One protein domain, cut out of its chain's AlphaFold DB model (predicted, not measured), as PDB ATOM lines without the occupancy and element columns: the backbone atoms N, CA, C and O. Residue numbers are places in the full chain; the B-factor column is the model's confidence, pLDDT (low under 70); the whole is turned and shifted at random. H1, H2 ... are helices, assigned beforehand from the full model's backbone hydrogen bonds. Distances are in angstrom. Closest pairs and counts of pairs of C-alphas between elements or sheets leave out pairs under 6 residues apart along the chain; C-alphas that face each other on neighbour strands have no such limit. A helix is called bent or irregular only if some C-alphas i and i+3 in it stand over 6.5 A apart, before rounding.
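What this domain is: This is residues 149 to 317 of the 322 residues of an uncharacterized protein of Rhodobacteraceae bacterium (UniProt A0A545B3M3). A long kinked helix, H4, runs through the middle of this elongated domain, with H1 and H7b crossing it and the bent helix H5 folding back past it, its arm H5a antiparallel to the end of H4. H6 and H7a pack on the other arm, H5b, while the short helix H8 packs on H2 and comes close to H3, which in turn only just touches H1; the hairpin of H4 and H5a reaches toward one end of the longest axis and the tail after H8 toward the other. The printed part has 169 residues with eight named helices, H1 to H8 in order along the chain, and no named strand; the class is all helix. The helix packing is part aligned, part crossed: of 10 touching pairs given a tilt, 4 are at a shallow tilt. The whole is compact, with a radius of gyration of the C-alphas of 17.7 A, and spans 60 by 39 by 32 A.

How they stand to each other: H1, residues 149 to 162, only just touches H3, residues 173 to 180, with 3 pairs of C-alphas within 8 A; the closest C-alphas, of Leu 155 and Phe 177, are 7.3 A apart. Between them in the chain is H2, residues 166 to 169, which meets H3 only through their link. H4, residues 184 to 207, has a kink of 36 degrees near residue 191 and is irregular, with C-alphas 185 and 188 7.7 A apart. With its residues 190 to 200 alone it touches H1, about perpendicular at 81 degrees; the closest C-alphas, of Ala 157 and Asn 197, are 4.9 A apart. H5, residues 217 to 246, was assigned as one helix by its hydrogen bonds but is bent: C-alphas 230 and 233 are 6.8 A apart, and its arms H5a, residues 217 to 230, and H5b, residues 233 to 246, stand at a steep tilt of 43 degrees. H4 and H5a form a hairpin, a shallow tilt of 5 degrees, opposite ways, in which residues 202 to 207 touch residues 226 to 230; the closest C-alphas, of Ala 206 and Gln 227, are 4.7 A apart. H5b touches H4 at a steep tilt of 47 degrees, with the closest C-alphas, of Ile 199 and Ala 234, 4.3 A apart. H6, residues 252 to 260, forms a hairpin with H5b, where the closest C-alphas, of Thr 240 and Met 256, are 6.1 A apart. H7, residues 266 to 294, was also assigned as one helix by its hydrogen bonds and is bent: C-alphas 277 and 280 are 7.4 A apart, and the arms H7a, residues 266 to 277, and H7b, residues 280 to 294, are about perpendicular at 76 degrees. H7a is itself irregular, with C-alphas 274 and 277 7.2 A apart, and forms a hairpin with H6; their closest C-alphas, of Ala 253 and Leu 276, are 6.5 A apart. H7b touches H4, about perpendicular at 82 degrees, with the C-alphas of Ala 192 and Ala 282 the closest at 3.9 A. H8, residues 300 to 305, touches H2; their closest C-alphas, of Leu 169 and Ser 300, are 5.4 A apart. Every O i to N i+4 pair is within hydrogen-bond range in H1, H3, H5a, H5b, H6, H7b and H8; H4 has 18 of 20, H7a has 3 of 8 with 5 of 9 O i to N i+3 pairs, and H2 is too short for an O i to N i+4 pair.

Where its parts are: H1 begins with C-alpha 149 at (192.231, 178.827, 148.984) and is 19.9 A long from first to last C-alpha. H4 measures 34.3 A and ends with C-alpha 207 at (176.507, 168.307, 138.157). H5a measures 19.8 A, H5b 20.0 A, H7a 19.0 A and H7b 20.8 A. H8 ends with C-alpha 305 at (180.822, 199.730, 148.531).

The domain as a whole: The two C-alphas farthest apart, those of Ser 216 and Pro 316, are 62.1 A apart. The printed part has no cut; the link from H4 to H5 is short, the other links are tight, and residues 306 to 317 hold no named element. The mean pLDDT of the printed part is 86.6, with residues 210 to 214, 262 to 265 and 313 to 317 under 70.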
ATOM      1  N   ARG A 149     193.160 179.528 149.889       90.88
ATOM      2  CA  ARG A 149     192.231 178.827 148.984       90.88
ATOM      3  C   ARG A 149     190.807 178.730 149.552       90.88
ATOM      4  O   ARG A 149     189.860 179.000 148.831       90.88
ATOM      5  N   GLU A 150     190.659 178.485 150.854       91.19
ATOM      6  CA  GLU A 150     189.349 178.504 151.529       91.19
ATOM      7  C   GLU A 150     188.621 179.852 151.358       91.19
ATOM      8  O   GLU A 150     187.413 179.909 151.133       91.19
ATOM      9  N   GLY A 151     189.357 180.966 151.408       92.69
ATOM     10  CA  GLY A 151     188.791 182.289 151.172       92.69
ATOM     11  C   GLY A 151     188.308 182.471 149.730       92.69
ATOM     12  O   GLY A 151     187.264 183.082 149.513       92.69
ATOM     13  N   LEU A 152     189.016 181.913 148.741       93.56
ATOM     14  CA  LEU A 152     188.550 181.896 147.350       93.56
ATOM     15  C   LEU A 152     187.214 181.149 147.224       93.56
ATOM     16  O   LEU A 152     186.302 181.648 146.563       93.56
ATOM     17  N   ASP A 153     187.067 180.013 147.907       92.94
ATOM     18  CA  ASP A 153     185.817 179.254 147.918       92.94
ATOM     19  C   ASP A 153     184.678 180.116 148.485       92.94
ATOM     20  O   ASP A 153     183.646 180.299 147.842       92.94
ATOM     21  N   LEU A 154     184.868 180.751 149.640       94.06
ATOM     22  CA  LEU A 154     183.839 181.625 150.213       94.06
ATOM     23  C   LEU A 154     183.508 182.823 149.306       94.06
ATOM     24  O   LEU A 154     182.337 183.192 149.179       94.06
ATOM     25  N   LEU A 155     184.504 183.404 148.635       94.50
ATOM     26  CA  LEU A 155     184.296 184.507 147.701       94.50
ATOM     27  C   LEU A 155     183.480 184.072 146.476       94.50
ATOM     28  O   LEU A 155     182.533 184.751 146.086       94.50
ATOM     29  N   MET A 156     183.783 182.909 145.898       93.00
ATOM     30  CA  MET A 156     183.007 182.349 144.789       93.00
ATOM     31  C   MET A 156     181.562 182.045 145.197       93.00
ATOM     32  O   MET A 156     180.636 182.295 144.424       93.00
ATOM     33  N   ALA A 157     181.344 181.553 146.422       93.19
ATOM     34  CA  ALA A 157     180.004 181.342 146.971       93.19
ATOM     35  C   ALA A 157     179.238 182.665 147.130       93.19
ATOM     36  O   ALA A 157     178.046 182.739 146.813       93.19
ATOM     37  N   TRP A 158     179.929 183.723 147.565       94.94
ATOM     38  CA  TRP A 158     179.371 185.070 147.633       94.94
ATOM     39  C   TRP A 158     178.967 185.586 146.249       94.94
ATOM     40  O   TRP A 158     177.818 185.993 146.089       94.94
ATOM     41  N   VAL A 159     179.845 185.513 145.237       93.75
ATOM     42  CA  VAL A 159     179.527 185.980 143.870       93.75
ATOM     43  C   VAL A 159     178.348 185.203 143.287       93.75
ATOM     44  O   VAL A 159     177.411 185.809 142.758       93.75
ATOM     45  N   GLY A 160     178.354 183.873 143.429       90.44
ATOM     46  CA  GLY A 160     177.264 183.013 142.967       90.44
ATOM     47  C   GLY A 160     175.924 183.375 143.615       90.44
ATOM     48  O   GLY A 160     174.914 183.505 142.926       90.44
ATOM     49  N   THR A 161     175.920 183.636 144.924       91.88
ATOM     50  CA  THR A 161     174.715 184.059 145.659       91.88
ATOM     51  C   THR A 161     174.257 185.462 145.260       91.88
ATOM     52  O   THR A 161     173.065 185.704 145.037       91.88
ATOM     53  N   ALA A 162     175.208 186.391 145.136       90.81
ATOM     54  CA  ALA A 162     174.977 187.757 144.691       90.81
ATOM     55  C   ALA A 162     174.405 187.808 143.265       90.81
ATOM     56  O   ALA A 162     173.657 188.733 142.942       90.81
ATOM     57  N   GLY A 163     174.668 186.794 142.434       88.19
ATOM     58  CA  GLY A 163     174.161 186.710 141.064       88.19
ATOM     59  C   GLY A 163     174.709 187.834 140.185       88.19
ATOM     60  O   GLY A 163     173.985 188.402 139.370       88.19
ATOM     61  N   VAL A 164     175.971 188.203 140.405       87.00
ATOM     62  CA  VAL A 164     176.682 189.253 139.667       87.00
ATOM     63  C   VAL A 164     177.837 188.639 138.887       87.00
ATOM     64  O   VAL A 164     178.431 187.656 139.318       87.00
ATOM     65  N   SER A 165     178.165 189.205 137.724       85.56
ATOM     66  CA  SER A 165     179.331 188.758 136.961       85.56
ATOM     67  C   SER A 165     180.611 189.407 137.483       85.56
ATOM     68  O   SER A 165     180.603 190.579 137.869       85.56
ATOM     69  N   LEU A 166     181.728 188.673 137.422       85.62
ATOM     70  CA  LEU A 166     183.056 189.190 137.781       85.62
ATOM     71  C   LEU A 166     183.397 190.474 137.012       85.62
ATOM     72  O   LEU A 166     183.888 191.435 137.597       85.62
ATOM     73  N   ASN A 167     183.030 190.544 135.729       85.44
ATOM     74  CA  ASN A 167     183.266 191.723 134.886       85.44
ATOM     75  C   ASN A 167     182.577 192.976 135.433       85.44
ATOM     76  O   ASN A 167     183.119 194.070 135.340       85.44
ATOM     77  N   ARG A 168     181.379 192.827 136.016       88.12
ATOM     78  CA  ARG A 168     180.635 193.957 136.593       88.12
ATOM     79  C   ARG A 168     181.199 194.413 137.933       88.12
ATOM     80  O   ARG A 168     181.001 195.571 138.286       88.12
ATOM     81  N   LEU A 169     181.839 193.516 138.680       89.56
ATOM     82  CA  LEU A 169     182.512 193.852 139.934       89.56
ATOM     83  C   LEU A 169     183.913 194.424 139.704       89.56
ATOM     84  O   LEU A 169     184.414 195.172 140.538       89.56
ATOM     85  N   ASN A 170     184.538 194.092 138.572       89.19
ATOM     86  CA  ASN A 170     185.885 194.530 138.226       89.19
ATOM     87  C   ASN A 170     186.903 194.256 139.354       89.19
ATOM     88  O   ASN A 170     187.756 195.092 139.650       89.19
ATOM     89  N   TYR A 171     186.779 193.092 140.003       90.69
ATOM     90  CA  TYR A 171     187.623 192.633 141.112       90.69
ATOM     91  C   TYR A 171     187.582 193.513 142.379       90.69
ATOM     92  O   TYR A 171     188.425 193.346 143.263       90.69
ATOM     93  N   CYS A 172     186.613 194.431 142.522       92.75
ATOM     94  CA  CYS A 172     186.459 195.276 143.716       92.75
ATOM     95  C   CYS A 172     186.249 194.460 145.006       92.75
ATOM     96  O   CYS A 172     186.569 194.916 146.105       92.75
ATOM     97  N   GLU A 173     185.687 193.260 144.875       94.38
ATOM     98  CA  GLU A 173     185.362 192.340 145.955       94.38
ATOM     99  C   GLU A 173     186.606 191.671 146.536       94.38
ATOM    100  O   GLU A 173     186.633 191.373 147.723       94.38
ATOM    101  N   VAL A 174     187.663 191.486 145.740       95.31
ATOM    102  CA  VAL A 174     188.890 190.800 146.169       95.31
ATOM    103  C   VAL A 174     189.607 191.539 147.308       95.31
ATOM    104  O   VAL A 174     189.820 190.933 148.364       95.31
ATOM    105  N   PRO A 175     189.962 192.836 147.177       92.56
ATOM    106  CA  PRO A 175     190.618 193.559 148.260       92.56
ATOM    107  C   PRO A 175     189.688 193.772 149.459       92.56
ATOM    108  O   PRO A 175     190.155 193.699 150.593       92.56
ATOM    109  N   GLN A 176     188.384 193.991 149.238       92.88
ATOM    110  CA  GLN A 176     187.419 194.087 150.336       92.88
ATOM    111  C   GLN A 176     187.371 192.783 151.133       92.88
ATOM    112  O   GLN A 176     187.500 192.809 152.356       92.88
ATOM    113  N   PHE A 177     187.249 191.646 150.444       94.62
ATOM    114  CA  PHE A 177     187.130 190.346 151.085       94.62
ATOM    115  C   PHE A 177     188.390 189.976 151.846       94.62
ATOM    116  O   PHE A 177     188.306 189.588 153.005       94.62
ATOM    117  N   SER A 178     189.559 190.170 151.234       93.81
ATOM    118  CA  SER A 178     190.854 189.932 151.874       93.81
ATOM    119  C   SER A 178     191.016 190.722 153.181       93.81
ATOM    120  O   SER A 178     191.536 190.192 154.162       93.81
ATOM    121  N   GLN A 179     190.502 191.955 153.245       90.50
ATOM    122  CA  GLN A 179     190.562 192.776 154.456       90.50
ATOM    123  C   GLN A 179     189.592 192.317 155.546       90.50
ATOM    124  O   GLN A 179     189.937 192.384 156.724       90.50
ATOM    125  N   ILE A 180     188.387 191.866 155.185       90.69
ATOM    126  CA  ILE A 180     187.363 191.486 156.170       90.69
ATOM    127  C   ILE A 180     187.420 190.012 156.571       90.69
ATOM    128  O   ILE A 180     187.004 189.684 157.682       90.69
ATOM    129  N   TYR A 181     187.921 189.126 155.707       88.69
ATOM    130  CA  TYR A 181     188.009 187.683 155.933       88.69
ATOM    131  C   TYR A 181     188.708 187.320 157.254       88.69
ATOM    132  O   TYR A 181     188.137 186.509 157.985       88.69
ATOM    133  N   PRO A 182     189.837 187.941 157.655       87.50
ATOM    134  CA  PRO A 182     190.491 187.610 158.923       87.50
ATOM    135  C   PRO A 182     189.836 188.252 160.162       87.50
ATOM    136  O   PRO A 182     190.188 187.915 161.291       87.50
ATOM    137  N   LEU A 183     188.901 189.197 160.005       88.94
ATOM    138  CA  LEU A 183     188.411 189.998 161.132       88.94
ATOM    139  C   LEU A 183     187.313 189.274 161.916       88.94
ATOM    140  O   LEU A 183     186.285 188.907 161.359       88.94
ATOM    141  N   ALA A 184     187.431 189.153 163.238       86.50
ATOM    142  CA  ALA A 184     186.376 188.550 164.068       86.50
ATOM    143  C   ALA A 184     184.996 189.225 163.879       86.50
ATOM    144  O   ALA A 184     183.961 188.566 163.892       86.50
ATOM    145  N   GLN A 185     184.976 190.536 163.621       85.88
ATOM    146  CA  GLN A 185     183.751 191.320 163.425       85.88
ATOM    147  C   GLN A 185     182.951 190.978 162.158       85.88
ATOM    148  O   GLN A 185     181.794 191.379 162.058       85.88
ATOM    149  N   SER A 186     183.535 190.248 161.203       89.12
ATOM    150  CA  SER A 186     182.843 189.765 160.003       89.12
ATOM    151  C   SER A 186     182.276 188.350 160.179       89.12
ATOM    152  O   SER A 186     181.811 187.760 159.207       89.12
ATOM    153  N   GLN A 187     182.255 187.797 161.403       91.69
ATOM    154  CA  GLN A 187     181.813 186.418 161.653       91.69
ATOM    155  C   GLN A 187     180.417 186.121 161.096       91.69
ATOM    156  O   GLN A 187     180.240 185.091 160.462       91.69
ATOM    157  N   ARG A 188     179.442 187.022 161.271       93.81
ATOM    158  CA  ARG A 188     178.086 186.825 160.725       93.81
ATOM    159  C   ARG A 188     178.089 186.730 159.202       93.81
ATOM    160  O   ARG A 188     177.398 185.903 158.621       93.81
ATOM    161  N   PHE A 189     178.895 187.564 158.552       94.88
ATOM    162  CA  PHE A 189     179.073 187.498 157.109       94.88
ATOM    163  C   PHE A 189     179.746 186.181 156.696       94.88
ATOM    164  O   PHE A 189     179.230 185.495 155.821       94.88
ATOM    165  N   ARG A 190     180.823 185.761 157.377       93.25
ATOM    166  CA  ARG A 190     181.467 184.461 157.126       93.25
ATOM    167  C   ARG A 190     180.514 183.281 157.321       93.25
ATOM    168  O   ARG A 190     180.485 182.419 156.457       93.25
ATOM    169  N   ASN A 191     179.697 183.282 158.376       95.44
ATOM    170  CA  ASN A 191     178.669 182.264 158.616       95.44
ATOM    171  C   ASN A 191     177.720 182.142 157.416       95.44
ATOM    172  O   ASN A 191     177.459 181.039 156.941       95.44
ATOM    173  N   ALA A 192     177.235 183.275 156.896       97.00
ATOM    174  CA  ALA A 192     176.393 183.284 155.704       97.00
ATOM    175  C   ALA A 192     177.112 182.647 154.503       97.00
ATOM    176  O   ALA A 192     176.542 181.789 153.827       97.00
ATOM    177  N   LEU A 193     178.380 183.012 154.272       96.38
ATOM    178  CA  LEU A 193     179.181 182.439 153.190       96.38
ATOM    179  C   LEU A 193     179.425 180.943 153.357       96.38
ATOM    180  O   LEU A 193     179.416 180.238 152.357       96.38
ATOM    181  N   THR A 194     179.595 180.443 154.583       96.06
ATOM    182  CA  THR A 194     179.734 179.006 154.851       96.06
ATOM    183  C   THR A 194     178.516 178.235 154.339       96.06
ATOM    184  O   THR A 194     178.680 177.251 153.622       96.06
ATOM    185  N   VAL A 195     177.298 178.723 154.604       97.31
ATOM    186  CA  VAL A 195     176.068 178.091 154.091       97.31
ATOM    187  C   VAL A 195     175.991 178.170 152.567       97.31
ATOM    188  O   VAL A 195     175.640 177.190 151.911       97.31
ATOM    189  N   PHE A 196     176.315 179.324 151.981       96.81
ATOM    190  CA  PHE A 196     176.296 179.477 150.524       96.81
ATOM    191  C   PHE A 196     177.355 178.618 149.831       96.81
ATOM    192  O   PHE A 196     177.107 178.113 148.737       96.81
ATOM    193  N   ASN A 197     178.507 178.419 150.468       95.50
ATOM    194  CA  ASN A 197     179.547 177.532 149.979       95.50
ATOM    195  C   ASN A 197     179.072 176.081 150.005       95.50
ATOM    196  O   ASN A 197     179.196 175.406 148.994       95.50
ATOM    197  N   GLU A 198     178.426 175.635 151.085       95.19
ATOM    198  CA  GLU A 198     177.844 174.290 151.152       95.19
ATOM    199  C   GLU A 198     176.770 174.068 150.073       95.19
ATOM    200  O   GLU A 198     176.755 173.040 149.394       95.19
ATOM    201  N   ILE A 199     175.901 175.062 149.844       93.88
ATOM    202  CA  ILE A 199     174.920 175.027 148.747       93.88
ATOM    203  C   ILE A 199     175.622 174.888 147.395       93.88
ATOM    204  O   ILE A 199     175.183 174.090 146.558       93.88
ATOM    205  N   ARG A 200     176.693 175.658 147.167       91.56
ATOM    206  CA  ARG A 200     177.468 175.590 145.928       91.56
ATOM    207  C   ARG A 200     178.103 174.214 145.765       91.56
ATOM    208  O   ARG A 200     177.863 173.585 144.743       91.56
ATOM    209  N   GLU A 201     178.848 173.739 146.757       89.50
ATOM    210  CA  GLU A 201     179.556 172.455 146.720       89.50
ATOM    211  C   GLU A 201     178.599 171.278 146.517       89.50
ATOM    212  O   GLU A 201     178.832 170.430 145.659       89.50
ATOM    213  N   SER A 202     177.458 171.270 147.206       88.94
ATOM    214  CA  SER A 202     176.416 170.258 147.005       88.94
ATOM    215  C   SER A 202     175.824 170.297 145.587       88.94
ATOM    216  O   SER A 202     175.614 169.258 144.957       88.94
ATOM    217  N   SER A 203     175.600 171.495 145.035       85.81
ATOM    218  CA  SER A 203     175.127 171.647 143.647       85.81
ATOM    219  C   SER A 203     176.181 171.162 142.645       85.81
ATOM    220  O   SER A 203     175.862 170.450 141.696       85.81
ATOM    221  N   PHE A 204     177.442 171.496 142.908       83.50
ATOM    222  CA  PHE A 204     178.617 171.132 142.124       83.50
ATOM    223  C   PHE A 204     178.926 169.630 142.157       83.50
ATOM    224  O   PHE A 204     179.405 169.057 141.180       83.50
ATOM    225  N   ALA A 205     178.649 168.962 143.273       81.94
ATOM    226  CA  ALA A 205     178.789 167.520 143.385       81.94
ATOM    227  C   ALA A 205     177.739 166.777 142.540       81.94
ATOM    228  O   ALA A 205     178.008 165.668 142.061       81.94
ATOM    229  N   ALA A 206     176.552 167.370 142.359       79.06
ATOM    230  CA  ALA A 206     175.461 166.797 141.578       79.06
ATOM    231  C   ALA A 206     175.702 166.908 140.062       79.06
ATOM    232  O   ALA A 206     175.480 165.942 139.339       79.06
ATOM    233  N   THR A 207     176.192 168.047 139.580       74.31
ATOM    234  CA  THR A 207     176.507 168.307 138.157       74.31
ATOM    235  C   THR A 207     177.655 167.457 137.615       74.31
ATOM    236  O   THR A 207     177.648 167.118 136.439       74.31
ATOM    237  N   ARG A 208     178.608 167.038 138.461       73.31
ATOM    238  CA  ARG A 208     179.705 166.122 138.079       73.31
ATOM    239  C   ARG A 208     179.249 164.710 137.700       73.31
ATOM    240  O   ARG A 208     180.037 163.938 137.165       73.31
ATOM    241  N   LEU A 209     178.004 164.344 137.996       71.44
ATOM    242  CA  LEU A 209     177.406 163.080 137.568       71.44
ATOM    243  C   LEU A 209     176.796 163.253 136.166       71.44
ATOM    244  O   LEU A 209     175.582 163.193 136.002       71.44
ATOM    245  N   VAL A 210     177.634 163.524 135.164       62.94
ATOM    246  CA  VAL A 210     177.213 163.770 133.772       62.94
ATOM    247  C   VAL A 210     176.841 162.469 133.080       62.94
ATOM    248  O   VAL A 210     177.643 161.552 133.137       62.94
ATOM    249  N   THR A 211     175.684 162.376 132.421       56.00
ATOM    250  CA  THR A 211     175.249 161.216 131.613       56.00
ATOM    251  C   THR A 211     176.123 161.021 130.368       56.00
ATOM    252  O   THR A 211     176.377 161.969 129.625       56.00
ATOM    253  N   GLN A 212     176.567 159.792 130.127       59.94
ATOM    254  CA  GLN A 212     177.201 159.329 128.895       59.94
ATOM    255  C   GLN A 212     176.113 158.957 127.881       59.94
ATOM    256  O   GLN A 212     175.044 158.488 128.263       59.94
ATOM    257  N   GLU A 213     176.376 159.176 126.591       57.31
ATOM    258  CA  GLU A 213     175.398 158.909 125.521       57.31
ATOM    259  C   GLU A 213     175.062 157.415 125.366       57.31
ATOM    260  O   GLU A 213     173.981 157.089 124.885       57.31
ATOM    261  N   ASP A 214     175.931 156.525 125.856       64.38
ATOM    262  CA  ASP A 214     175.783 155.066 125.769       64.38
ATOM    263  C   ASP A 214     175.264 154.416 127.069       64.38
ATOM    264  O   ASP A 214     175.391 153.206 127.261       64.38
ATOM    265  N   GLU A 215     174.702 155.201 127.994       71.56
ATOM    266  CA  GLU A 215     174.164 154.662 129.247       71.56
ATOM    267  C   GLU A 215     172.925 153.797 129.040       71.56
ATOM    268  O   GLU A 215     171.947 154.197 128.408       71.56
ATOM    269  N   SER A 216     172.931 152.624 129.669       82.38
ATOM    270  CA  SER A 216     171.723 151.822 129.820       82.38
ATOM    271  C   SER A 216     170.703 152.516 130.732       82.38
ATOM    272  O   SER A 216     171.057 153.285 131.629       82.38
ATOM    273  N   ASP A 217     169.419 152.176 130.582       81.25
ATOM    274  CA  ASP A 217     168.339 152.717 131.423       81.25
ATOM    275  C   ASP A 217     168.598 152.532 132.931       81.25
ATOM    276  O   ASP A 217     168.246 153.392 133.741       81.25
ATOM    277  N   LEU A 218     169.225 151.418 133.324       80.69
ATOM    278  CA  LEU A 218     169.571 151.138 134.721       80.69
ATOM    279  C   LEU A 218     170.677 152.069 135.233       80.69
ATOM    280  O   LEU A 218     170.586 152.562 136.359       80.69
ATOM    281  N   GLU A 219     171.693 152.344 134.417       80.88
ATOM    282  CA  GLU A 219     172.769 153.280 134.761       80.88
ATOM    283  C   GLU A 219     172.250 154.716 134.834       80.88
ATOM    284  O   GLU A 219     172.602 155.450 135.762       80.88
ATOM    285  N   TRP A 220     171.347 155.091 133.925       79.19
ATOM    286  CA  TRP A 220     170.676 156.386 133.960       79.19
ATOM    287  C   TRP A 220     169.819 156.555 135.223       79.19
ATOM    288  O   TRP A 220     169.853 157.611 135.867       79.19
ATOM    289  N   GLN A 221     169.064 155.522 135.621       81.00
ATOM    290  CA  GLN A 221     168.248 155.543 136.841       81.00
ATOM    291  C   GLN A 221     169.108 155.653 138.104       81.00
ATOM    292  O   GLN A 221     168.825 156.499 138.960       81.00
ATOM    293  N   ASP A 222     170.167 154.846 138.215       83.50
ATOM    294  CA  ASP A 222     171.117 154.903 139.334       83.50
ATOM    295  C   ASP A 222     171.797 156.280 139.418       83.50
ATOM    296  O   ASP A 222     171.859 156.900 140.485       83.50
ATOM    297  N   ARG A 223     172.223 156.835 138.281       78.38
ATOM    298  CA  ARG A 223     172.829 158.170 138.219       78.38
ATOM    299  C   ARG A 223     171.867 159.273 138.607       78.38
ATOM    300  O   ARG A 223     172.216 160.122 139.425       78.38
ATOM    301  N   SER A 224     170.653 159.242 138.071       78.00
ATOM    302  CA  SER A 224     169.598 160.191 138.422       78.00
ATOM    303  C   SER A 224     169.281 160.135 139.917       78.00
ATOM    304  O   SER A 224     169.066 161.173 140.549       78.00
ATOM    305  N   ALA A 225     169.284 158.940 140.519       80.25
ATOM    306  CA  ALA A 225     169.127 158.777 141.961       80.25
ATOM    307  C   ALA A 225     170.296 159.415 142.733       80.25
ATOM    308  O   ALA A 225     170.057 160.203 143.652       80.25
ATOM    309  N   LYS A 226     171.544 159.167 142.318       82.25
ATOM    310  CA  LYS A 226     172.749 159.776 142.913       82.25
ATOM    311  C   LYS A 226     172.773 161.300 142.763       82.25
ATOM    312  O   LYS A 226     173.077 162.008 143.720       82.25
ATOM    313  N   GLN A 227     172.396 161.836 141.604       80.69
ATOM    314  CA  GLN A 227     172.313 163.279 141.362       80.69
ATOM    315  C   GLN A 227     171.260 163.941 142.258       80.69
ATOM    316  O   GLN A 227     171.511 164.992 142.859       80.69
ATOM    317  N   LYS A 228     170.090 163.309 142.413       80.38
ATOM    318  CA  LYS A 228     169.057 163.762 143.355       80.38
ATOM    319  C   LYS A 228     169.558 163.740 144.796       80.38
ATOM    320  O   LYS A 228     169.300 164.687 145.532       80.38
ATOM    321  N   GLN A 229     170.291 162.703 145.199       81.75
ATOM    322  CA  GLN A 229     170.878 162.624 146.539       81.75
ATOM    323  C   GLN A 229     171.894 163.748 146.779       81.75
ATOM    324  O   GLN A 229     171.802 164.424 147.800       81.75
ATOM    325  N   ARG A 230     172.784 164.021 145.817       83.25
ATOM    326  CA  ARG A 230     173.813 165.070 145.934       83.25
ATOM    327  C   ARG A 230     173.268 166.498 145.900       83.25
ATOM    328  O   ARG A 230     173.800 167.366 146.576       83.25
ATOM    329  N   SER A 231     172.187 166.750 145.163       85.75
ATOM    330  CA  SER A 231     171.544 168.077 145.120       85.75
ATOM    331  C   SER A 231     170.592 168.335 146.296       85.75
ATOM    332  O   SER A 231     170.202 169.479 146.549       85.75
ATOM    333  N   ARG A 232     170.205 167.293 147.046       88.06
ATOM    334  CA  ARG A 232     169.249 167.402 148.155       88.06
ATOM    335  C   ARG A 232     169.719 168.333 149.283       88.06
ATOM    336  O   ARG A 232     168.888 169.148 149.690       88.06
ATOM    337  N   PRO A 233     170.983 168.308 149.754       91.62
ATOM    338  CA  PRO A 233     171.457 169.275 150.745       91.62
ATOM    339  C   PRO A 233     171.280 170.731 150.295       91.62
ATOM    340  O   PRO A 233     170.667 171.523 151.010       91.62
ATOM    341  N   ALA A 234     171.707 171.067 149.070       91.88
ATOM    342  CA  ALA A 234     171.545 172.409 148.505       91.88
ATOM    343  C   ALA A 234     170.073 172.852 148.470       91.88
ATOM    344  O   ALA A 234     169.753 173.994 148.809       91.88
ATOM    345  N   ASN A 235     169.163 171.946 148.097       91.44
ATOM    346  CA  ASN A 235     167.727 172.216 148.078       91.44
ATOM    347  C   ASN A 235     167.164 172.470 149.483       91.44
ATOM    348  O   ASN A 235     166.430 173.441 149.671       91.44
ATOM    349  N   ILE A 236     167.521 171.644 150.471       93.69
ATOM    350  CA  ILE A 236     167.056 171.799 151.857       93.69
ATOM    351  C   ILE A 236     167.561 173.114 152.450       93.69
ATOM    352  O   ILE A 236     166.769 173.879 153.004       93.69
ATOM    353  N   LEU A 237     168.849 173.421 152.291       95.44
ATOM    354  CA  LEU A 237     169.438 174.667 152.786       95.44
ATOM    355  C   LEU A 237     168.766 175.889 152.144       95.44
ATOM    356  O   LEU A 237     168.333 176.796 152.855       95.44
ATOM    357  N   ASN A 238     168.574 175.889 150.819       95.12
ATOM    358  CA  ASN A 238     167.881 176.973 150.116       95.12
ATOM    359  C   ASN A 238     166.431 177.161 150.579       95.12
ATOM    360  O   ASN A 238     165.986 178.296 150.773       95.12
ATOM    361  N   GLN A 239     165.684 176.067 150.744       95.31
ATOM    362  CA  GLN A 239     164.303 176.121 151.219       95.31
ATOM    363  C   GLN A 239     164.226 176.620 152.661       95.31
ATOM    364  O   GLN A 239     163.384 177.469 152.951       95.31
ATOM    365  N   THR A 240     165.136 176.171 153.528       95.81
ATOM    366  CA  THR A 240     165.215 176.620 154.924       95.81
ATOM    367  C   THR A 240     165.526 178.114 154.991       95.81
ATOM    368  O   THR A 240     164.799 178.857 155.643       95.81
ATOM    369  N   ILE A 241     166.525 178.593 154.240       96.94
ATOM    370  CA  ILE A 241     166.839 180.027 154.141       96.94
ATOM    371  C   ILE A 241     165.606 180.824 153.690       96.94
ATOM    372  O   ILE A 241     165.215 181.789 154.340       96.94
ATOM    373  N   ASN A 242     164.958 180.416 152.594       96.31
ATOM    374  CA  ASN A 242     163.780 181.111 152.066       96.31
ATOM    375  C   ASN A 242     162.573 181.048 153.014       96.31
ATOM    376  O   ASN A 242     161.697 181.915 152.962       96.31
ATOM    377  N   TRP A 243     162.477 180.005 153.835       95.69
ATOM    378  CA  TRP A 243     161.463 179.903 154.874       95.69
ATOM    379  C   TRP A 243     161.735 180.907 155.987       95.69
ATOM    380  O   TRP A 243     160.849 181.695 156.288       95.69
ATOM    381  N   VAL A 244     162.957 180.940 156.521       95.88
ATOM    382  CA  VAL A 244     163.372 181.861 157.594       95.88
ATOM    383  C   VAL A 244     163.242 183.324 157.161       95.88
ATOM    384  O   VAL A 244     162.842 184.164 157.956       95.88
ATOM    385  N   ILE A 245     163.491 183.640 155.885       95.25
ATOM    386  CA  ILE A 245     163.232 184.986 155.340       95.25
ATOM    387  C   ILE A 245     161.745 185.364 155.444       95.25
ATOM    388  O   ILE A 245     161.424 186.514 155.735       95.25
ATOM    389  N   ARG A 246     160.837 184.415 155.189       94.75
ATOM    390  CA  ARG A 246     159.378 184.638 155.205       94.75
ATOM    391  C   ARG A 246     158.764 184.508 156.602       94.75
ATOM    392  O   ARG A 246     157.735 185.123 156.860       94.75
ATOM    393  N   HIS A 247     159.399 183.741 157.484       94.44
ATOM    394  CA  HIS A 247     158.936 183.409 158.831       94.44
ATOM    395  C   HIS A 247     160.112 183.518 159.824       94.44
ATOM    396  O   HIS A 247     160.644 182.505 160.277       94.44
ATOM    397  N   PRO A 248     160.577 184.740 160.141       90.25
ATOM    398  CA  PRO A 248     161.803 184.952 160.921       90.25
ATOM    399  C   PRO A 248     161.722 184.466 162.375       90.25
ATOM    400  O   PRO A 248     162.759 184.309 163.022       90.25
ATOM    401  N   GLN A 249     160.511 184.255 162.893       88.94
ATOM    402  CA  GLN A 249     160.263 183.714 164.229       88.94
ATOM    403  C   GLN A 249     160.407 182.189 164.322       88.94
ATOM    404  O   GLN A 249     160.559 181.678 165.428       88.94
ATOM    405  N   ASP A 250     160.361 181.476 163.196       89.69
ATOM    406  CA  ASP A 250     160.411 180.015 163.187       89.69
ATOM    407  C   ASP A 250     161.846 179.528 163.453       89.69
ATOM    408  O   ASP A 250     162.824 180.159 163.030       89.69
ATOM    409  N   ASP A 251     161.988 178.394 164.145       90.50
ATOM    410  CA  ASP A 251     163.294 177.780 164.376       90.50
ATOM    411  C   ASP A 251     163.795 177.108 163.082       90.50
ATOM    412  O   ASP A 251     163.142 176.190 162.570       90.50
ATOM    413  N   PRO A 252     164.962 177.514 162.533       88.69
ATOM    414  CA  PRO A 252     165.563 176.827 161.396       88.69
ATOM    415  C   PRO A 252     165.715 175.315 161.602       88.69
ATOM    416  O   PRO A 252     165.661 174.580 160.618       88.69
ATOM    417  N   ALA A 253     165.885 174.853 162.848       90.00
ATOM    418  CA  ALA A 253     166.047 173.438 163.169       90.00
ATOM    419  C   ALA A 253     164.780 172.640 162.845       90.00
ATOM    420  O   ALA A 253     164.851 171.627 162.154       90.00
ATOM    421  N   GLU A 254     163.617 173.140 163.265       88.75
ATOM    422  CA  GLU A 254     162.319 172.503 163.019       88.75
ATOM    423  C   GLU A 254     161.973 172.482 161.525       88.75
ATOM    424  O   GLU A 254     161.478 171.488 160.987       88.75
ATOM    425  N   VAL A 255     162.270 173.576 160.817       88.00
ATOM    426  CA  VAL A 255     162.057 173.663 159.366       88.00
ATOM    427  C   VAL A 255     162.931 172.649 158.632       88.00
ATOM    428  O   VAL A 255     162.455 171.967 157.723       88.00
ATOM    429  N   MET A 256     164.202 172.556 159.021       86.88
ATOM    430  CA  MET A 256     165.184 171.663 158.420       86.88
ATOM    431  C   MET A 256     164.863 170.191 158.698       86.88
ATOM    432  O   MET A 256     164.915 169.389 157.767       86.88
ATOM    433  N   ASP A 257     164.450 169.848 159.920       86.44
ATOM    434  CA  ASP A 257     164.001 168.500 160.298       86.44
ATOM    435  C   ASP A 257     162.800 168.048 159.451       86.44
ATOM    436  O   ASP A 257     162.820 166.982 158.827       86.44
ATOM    437  N   ARG A 258     161.802 168.927 159.286       85.56
ATOM    438  CA  ARG A 258     160.645 168.675 158.412       85.56
ATOM    439  C   ARG A 258     161.043 168.435 156.951       85.56
ATOM    440  O   ARG A 258     160.406 167.631 156.272       85.56
ATOM    441  N   LEU A 259     162.055 169.146 156.448       85.19
ATOM    442  CA  LEU A 259     162.536 169.022 155.066       85.19
ATOM    443  C   LEU A 259     163.439 167.799 154.846       85.19
ATOM    444  O   LEU A 259     163.452 167.230 153.751       85.19
ATOM    445  N   LEU A 260     164.190 167.387 155.867       83.31
ATOM    446  CA  LEU A 260     164.943 166.135 155.857       83.31
ATOM    447  C   LEU A 260     163.971 164.952 155.811       83.31
ATOM    448  O   LEU A 260     164.086 164.101 154.923       83.31
ATOM    449  N   GLY A 261     162.967 164.955 156.689       78.19
ATOM    450  CA  GLY A 261     162.021 163.857 156.854       78.19
ATOM    451  C   GLY A 261     162.649 162.629 157.537       78.19
ATOM    452  O   GLY A 261     163.871 162.504 157.615       78.19
ATOM    453  N   PRO A 262     161.826 161.671 157.999       64.06
ATOM    454  CA  PRO A 262     162.263 160.557 158.855       64.06
ATOM    455  C   PRO A 262     163.173 159.531 158.158       64.06
ATOM    456  O   PRO A 262     163.741 158.660 158.808       64.06
ATOM    457  N   SER A 263     163.299 159.611 156.834       61.75
ATOM    458  CA  SER A 263     164.068 158.696 155.986       61.75
ATOM    459  C   SER A 263     165.186 159.406 155.215       61.75
ATOM    460  O   SER A 263     165.638 158.913 154.179       61.75
ATOM    461  N   ALA A 264     165.632 160.581 155.680       62.91
ATOM    462  CA  ALA A 264     166.804 161.235 155.112       62.91
ATOM    463  C   ALA A 264     168.029 160.304 155.209       62.91
ATOM    464  O   ALA A 264     168.362 159.853 156.307       62.91
ATOM    465  N   PRO A 265     168.726 160.020 154.093       69.12
ATOM    466  CA  PRO A 265     169.990 159.297 154.144       69.12
ATOM    467  C   PRO A 265     170.978 160.008 155.080       69.12
ATOM    468  O   PRO A 265     171.011 161.245 155.114       69.12
ATOM    469  N   SER A 266     171.810 159.252 155.801       71.12
ATOM    470  CA  SER A 266     172.851 159.813 156.683       71.12
ATOM    471  C   SER A 266     173.753 160.808 155.945       71.12
ATOM    472  O   SER A 266     174.119 161.840 156.505       71.12
ATOM    473  N   GLU A 267     174.017 160.549 154.665       72.44
ATOM    474  CA  GLU A 267     174.802 161.410 153.779       72.44
ATOM    475  C   GLU A 267     174.193 162.807 153.595       72.44
ATOM    476  O   GLU A 267     174.919 163.785 153.546       72.44
ATOM    477  N   VAL A 268     172.868 162.965 153.561       79.31
ATOM    478  CA  VAL A 268     172.257 164.304 153.442       79.31
ATOM    479  C   VAL A 268     172.411 165.081 154.755       79.31
ATOM    480  O   VAL A 268     172.647 166.289 154.758       79.31
ATOM    481  N   SER A 269     172.311 164.375 155.880       81.94
ATOM    482  CA  SER A 269     172.358 164.968 157.218       81.94
ATOM    483  C   SER A 269     173.743 165.520 157.572       81.94
ATOM    484  O   SER A 269     173.822 166.577 158.196       81.94
ATOM    485  N   VAL A 270     174.828 164.868 157.129       86.62
ATOM    486  CA  VAL A 270     176.207 165.340 157.383       86.62
ATOM    487  C   VAL A 270     176.537 166.664 156.692       86.62
ATOM    488  O   VAL A 270     177.402 167.383 157.174       86.62
ATOM    489  N   HIS A 271     175.830 167.014 155.615       87.50
ATOM    490  CA  HIS A 271     175.988 168.298 154.923       87.50
ATOM    491  C   HIS A 271     175.079 169.388 155.503       87.50
ATOM    492  O   HIS A 271     175.458 170.551 155.619       87.50
ATOM    493  N   VAL A 272     173.858 169.019 155.894       88.81
ATOM    494  CA  VAL A 272     172.815 169.982 156.263       88.81
ATOM    495  C   VAL A 272     172.879 170.384 157.744       88.81
ATOM    496  O   VAL A 272     172.808 171.572 158.055       88.81
ATOM    497  N   ILE A 273     173.055 169.426 158.662       89.44
ATOM    498  CA  ILE A 273     173.034 169.683 160.114       89.44
ATOM    499  C   ILE A 273     174.146 170.649 160.557       89.44
ATOM    500  O   ILE A 273     173.841 171.577 161.311       89.44
ATOM    501  N   PRO A 274     175.408 170.528 160.092       94.50
ATOM    502  CA  PRO A 274     176.465 171.459 160.499       94.50
ATOM    503  C   PRO A 274     176.203 172.916 160.102       94.50
ATOM    504  O   PRO A 274     176.784 173.824 160.694       94.50
ATOM    505  N   MET A 275     175.333 173.157 159.114       96.31
ATOM    506  CA  MET A 275     174.985 174.503 158.651       96.31
ATOM    507  C   MET A 275     173.914 175.177 159.506       96.31
ATOM    508  O   MET A 275     173.747 176.395 159.420       96.31
ATOM    509  N   LEU A 276     173.199 174.418 160.341       93.62
ATOM    510  CA  LEU A 276     172.077 174.906 161.139       93.62
ATOM    511  C   LEU A 276     172.388 176.188 161.944       93.62
ATOM    512  O   LEU A 276     171.591 177.130 161.858       93.62
ATOM    513  N   PRO A 277     173.537 176.311 162.647       96.06
ATOM    514  CA  PRO A 277     173.865 177.521 163.407       96.06
ATOM    515  C   PRO A 277     174.006 178.785 162.543       96.06
ATOM    516  O   PRO A 277     173.922 179.897 163.060       96.06
ATOM    517  N   TYR A 278     174.216 178.630 161.234       96.81
ATOM    518  CA  TYR A 278     174.545 179.712 160.307       96.81
ATOM    519  C   TYR A 278     173.366 180.141 159.417       96.81
ATOM    520  O   TYR A 278     173.440 181.174 158.747       96.81
ATOM    521  N   ILE A 279     172.249 179.400 159.429       96.94
ATOM    522  CA  ILE A 279     171.093 179.649 158.549       96.94
ATOM    523  C   ILE A 279     170.506 181.052 158.728       96.94
ATOM    524  O   ILE A 279     170.148 181.695 157.741       96.94
ATOM    525  N   LYS A 280     170.415 181.554 159.966       95.94
ATOM    526  CA  LYS A 280     169.861 182.895 160.228       95.94
ATOM    527  C   LYS A 280     170.716 183.999 159.608       95.94
ATOM    528  O   LYS A 280     170.167 184.948 159.054       95.94
ATOM    529  N   ASP A 281     172.039 183.859 159.647       96.44
ATOM    530  CA  ASP A 281     172.946 184.812 159.006       96.44
ATOM    531  C   ASP A 281     172.831 184.742 157.474       96.44
ATOM    532  O   ASP A 281     172.729 185.780 156.819       96.44
ATOM    533  N   ALA A 282     172.746 183.541 156.893       97.50
ATOM    534  CA  ALA A 282     172.505 183.371 155.457       97.50
ATOM    535  C   ALA A 282     171.159 183.976 155.006       97.50
ATOM    536  O   ALA A 282     171.079 184.626 153.959       97.50
ATOM    537  N   ALA A 283     170.105 183.816 155.810       97.25
ATOM    538  CA  ALA A 283     168.797 184.421 155.569       97.25
ATOM    539  C   ALA A 283     168.836 185.956 155.625       97.25
ATOM    540  O   ALA A 283     168.311 186.598 154.716       97.25
ATOM    541  N   ASP A 284     169.498 186.544 156.628       95.81
ATOM    542  CA  ASP A 284     169.685 188.001 156.732       95.81
ATOM    543  C   ASP A 284     170.446 188.549 155.511       95.81
ATOM    544  O   ASP A 284     169.984 189.497 154.866       95.81
ATOM    545  N   PHE A 285     171.549 187.900 155.109       96.19
ATOM    546  CA  PHE A 285     172.308 188.295 153.916       96.19
ATOM    547  C   PHE A 285     171.438 188.277 152.654       96.19
ATOM    548  O   PHE A 285     171.362 189.265 151.919       96.19
ATOM    549  N   LYS A 286     170.736 187.163 152.409       96.38
ATOM    550  CA  LYS A 286     169.901 186.992 151.215       96.38
ATOM    551  C   LYS A 286     168.719 187.965 151.201       96.38
ATOM    552  O   LYS A 286     168.392 188.495 150.141       96.38
ATOM    553  N   ALA A 287     168.117 188.260 152.354       95.62
ATOM    554  CA  ALA A 287     167.060 189.262 152.466       95.62
ATOM    555  C   ALA A 287     167.566 190.676 152.134       95.62
ATOM    556  O   ALA A 287     166.886 191.423 151.429       95.62
ATOM    557  N   ARG A 288     168.766 191.054 152.594       94.62
ATOM    558  CA  ARG A 288     169.397 192.345 152.255       94.62
ATOM    559  C   ARG A 288     169.709 192.450 150.770       94.62
ATOM    560  O   ARG A 288     169.405 193.470 150.158       94.62
ATOM    561  N   LEU A 289     170.245 191.382 150.185       94.69
ATOM    562  CA  LEU A 289     170.501 191.307 148.752       94.69
ATOM    563  C   LEU A 289     169.203 191.462 147.940       94.69
ATOM    564  O   LEU A 289     169.172 192.227 146.977       94.69
ATOM    565  N   GLN A 290     168.126 190.783 148.351       93.50
ATOM    566  CA  GLN A 290     166.824 190.876 147.689       93.50
ATOM    567  C   GLN A 290     166.263 192.302 147.739       93.50
ATOM    568  O   GLN A 290     165.830 192.808 146.712       93.50
ATOM    569  N   LYS A 291     166.372 192.996 148.879       92.81
ATOM    570  CA  LYS A 291     165.946 194.403 148.994       92.81
ATOM    571  C   LYS A 291     166.646 195.322 147.989       92.81
ATOM    572  O   LYS A 291     166.009 196.218 147.447       92.81
ATOM    573  N   ILE A 292     167.939 195.110 147.730       92.19
ATOM    574  CA  ILE A 292     168.678 195.911 146.740       92.19
ATOM    575  C   ILE A 292     168.194 195.585 145.320       92.19
ATOM    576  O   ILE A 292     168.005 196.502 144.521       92.19
ATOM    577  N   ARG A 293     167.947 194.301 145.018       90.44
ATOM    578  CA  ARG A 293     167.372 193.878 143.727       90.44
ATOM    579  C   ARG A 293     165.996 194.502 143.494       90.44
ATOM    580  O   ARG A 293     165.764 195.057 142.424       90.44
ATOM    581  N   ASP A 294     165.125 194.461 144.498       92.06
ATOM    582  CA  ASP A 294     163.757 194.987 144.420       92.06
ATOM    583  C   ASP A 294     163.728 196.514 144.255       92.06
ATOM    584  O   ASP A 294     162.806 197.059 143.653       92.06
ATOM    585  N   ALA A 295     164.766 197.212 144.726       90.19
ATOM    586  CA  ALA A 295     164.941 198.649 144.520       90.19
ATOM    587  C   ALA A 295     165.394 199.024 143.091       90.19
ATOM    588  O   ALA A 295     165.566 200.206 142.797       90.19
ATOM    589  N   GLY A 296     165.639 198.047 142.207       82.81
ATOM    590  CA  GLY A 296     166.017 198.279 140.808       82.81
ATOM    591  C   GLY A 296     167.434 198.829 140.600       82.81
ATOM    592  O   GLY A 296     167.786 199.217 139.488       82.81
ATOM    593  N   THR A 297     168.266 198.867 141.646       81.06
ATOM    594  CA  THR A 297     169.654 199.348 141.552       81.06
ATOM    595  C   THR A 297     170.574 198.222 141.059       81.06
ATOM    596  O   THR A 297     170.487 197.105 141.576       81.06
ATOM    597  N   PRO A 298     171.494 198.469 140.101       86.81
ATOM    598  CA  PRO A 298     172.505 197.484 139.725       86.81
ATOM    599  C   PRO A 298     173.324 197.040 140.942       86.81
ATOM    600  O   PRO A 298     173.941 197.864 141.610       86.81
ATOM    601  N   LEU A 299     173.358 195.733 141.209       87.62
ATOM    602  CA  LEU A 299     173.976 195.174 142.417       87.62
ATOM    603  C   LEU A 299     175.477 195.447 142.557       87.62
ATOM    604  O   LEU A 299     175.973 195.481 143.679       87.62
ATOM    605  N   SER A 300     176.208 195.632 141.455       90.56
ATOM    606  CA  SER A 300     177.668 195.752 141.498       90.56
ATOM    607  C   SER A 300     178.140 196.939 142.334       90.56
ATOM    608  O   SER A 300     179.008 196.761 143.178       90.56
ATOM    609  N   ALA A 301     177.552 198.127 142.165       89.31
ATOM    610  CA  ALA A 301     177.995 199.317 142.894       89.31
ATOM    611  C   ALA A 301     177.780 199.203 144.421       89.31
ATOM    612  O   ALA A 301     178.757 199.369 145.151       89.31
ATOM    613  N   PRO A 302     176.585 198.842 144.937       90.12
ATOM    614  CA  PRO A 302     176.388 198.604 146.369       90.12
ATOM    615  C   PRO A 302     177.305 197.517 146.941       90.12
ATOM    616  O   PRO A 302     177.854 197.694 148.025       90.12
ATOM    617  N   LEU A 303     177.516 196.418 146.209       92.38
ATOM    618  CA  LEU A 303     178.397 195.331 146.650       92.38
ATOM    619  C   LEU A 303     179.881 195.730 146.630       92.38
ATOM    620  O   LEU A 303     180.649 195.256 147.461       92.38
ATOM    621  N   CYS A 304     180.287 196.624 145.724       92.31
ATOM    622  CA  CYS A 304     181.625 197.214 145.727       92.31
ATOM    623  C   CYS A 304     181.826 198.260 146.835       92.31
ATOM    624  O   CYS A 304     182.964 198.572 147.171       92.31
ATOM    625  N   MET A 305     180.747 198.825 147.383       91.25
ATOM    626  CA  MET A 305     180.822 199.730 148.531       91.25
ATOM    627  C   MET A 305     180.877 198.970 149.856       91.25
ATOM    628  O   MET A 305     181.625 199.354 150.754       91.25
ATOM    629  N   ASP A 306     180.060 197.928 149.990       92.00
ATOM    630  CA  ASP A 306     180.030 197.066 151.165       92.00
ATOM    631  C   ASP A 306     179.569 195.660 150.782       92.00
ATOM    632  O   ASP A 306     178.373 195.356 150.733       92.00
ATOM    633  N   MET A 307     180.529 194.762 150.581       93.38
ATOM    634  CA  MET A 307     180.220 193.372 150.257       93.38
ATOM    635  C   MET A 307     179.493 192.611 151.379       93.38
ATOM    636  O   MET A 307     178.893 191.564 151.120       93.38
ATOM    637  N   THR A 308     179.529 193.118 152.619       93.31
ATOM    638  CA  THR A 308     178.861 192.503 153.776       93.31
ATOM    639  C   THR A 308     177.399 192.908 153.899       93.31
ATOM    640  O   THR A 308     176.673 192.308 154.693       93.31
ATOM    641  N   LEU A 309     176.961 193.927 153.152       91.38
ATOM    642  CA  LEU A 309     175.618 194.504 153.240       91.38
ATOM    643  C   LEU A 309     175.243 194.927 154.677       91.38
ATOM    644  O   LEU A 309     174.094 194.792 155.110       91.38
ATOM    645  N   GLY A 310     176.214 195.416 155.447       87.75
ATOM    646  CA  GLY A 310     176.063 195.825 156.840       87.75
ATOM    647  C   GLY A 310     176.031 194.674 157.848       87.75
ATOM    648  O   GLY A 310     175.604 194.879 158.985       87.75
ATOM    649  N   MET A 311     176.436 193.460 157.456       87.56
ATOM    650  CA  MET A 311     176.576 192.324 158.379       87.56
ATOM    651  C   MET A 311     177.913 192.306 159.130       87.56
ATOM    652  O   MET A 311     178.016 191.642 160.162       87.56
ATOM    653  N   GLY A 312     178.920 193.051 158.663       71.19
ATOM    654  CA  GLY A 312     180.061 193.459 159.483       71.19
ATOM    655  C   GLY A 312     179.732 194.772 160.197       71.19
ATOM    656  O   GLY A 312     179.110 195.651 159.603       71.19
ATOM    657  N   LYS A 313     180.115 194.941 161.472       54.53
ATOM    658  CA  LYS A 313     179.984 196.264 162.112       54.53
ATOM    659  C   LYS A 313     180.719 197.302 161.256       54.53
ATOM    660  O   LYS A 313     181.868 197.092 160.876       54.53
ATOM    661  N   THR A 314     180.014 198.390 160.963       44.47
ATOM    662  CA  THR A 314     180.443 199.568 160.205       44.47
ATOM    663  C   THR A 314     181.918 199.916 160.432       44.47
ATOM    664  O   THR A 314     182.327 200.217 161.551       44.47
ATOM    665  N   HIS A 315     182.722 199.939 159.365       41.69
ATOM    666  CA  HIS A 315     184.013 200.625 159.411       41.69
ATOM    667  C   HIS A 315     183.758 202.140 159.538       41.69
ATOM    668  O   HIS A 315     183.141 202.719 158.645       41.69
ATOM    669  N   PRO A 316     184.285 202.834 160.567       42.22
ATOM    670  CA  PRO A 316     184.192 204.295 160.675       42.22
ATOM    671  C   PRO A 316     185.041 205.056 159.637       42.22
ATOM    672  O   PRO A 316     185.066 206.286 159.646       42.22
ATOM    673  N   HIS A 317     185.790 204.354 158.780       40.28
ATOM    674  CA  HIS A 317     186.850 204.946 157.957       40.28
ATOM    675  C   HIS A 317     186.552 205.043 156.457       40.28
ATOM    676  O   HIS A 317     187.355 205.633 155.742       40.28
TER     677      HIS A 317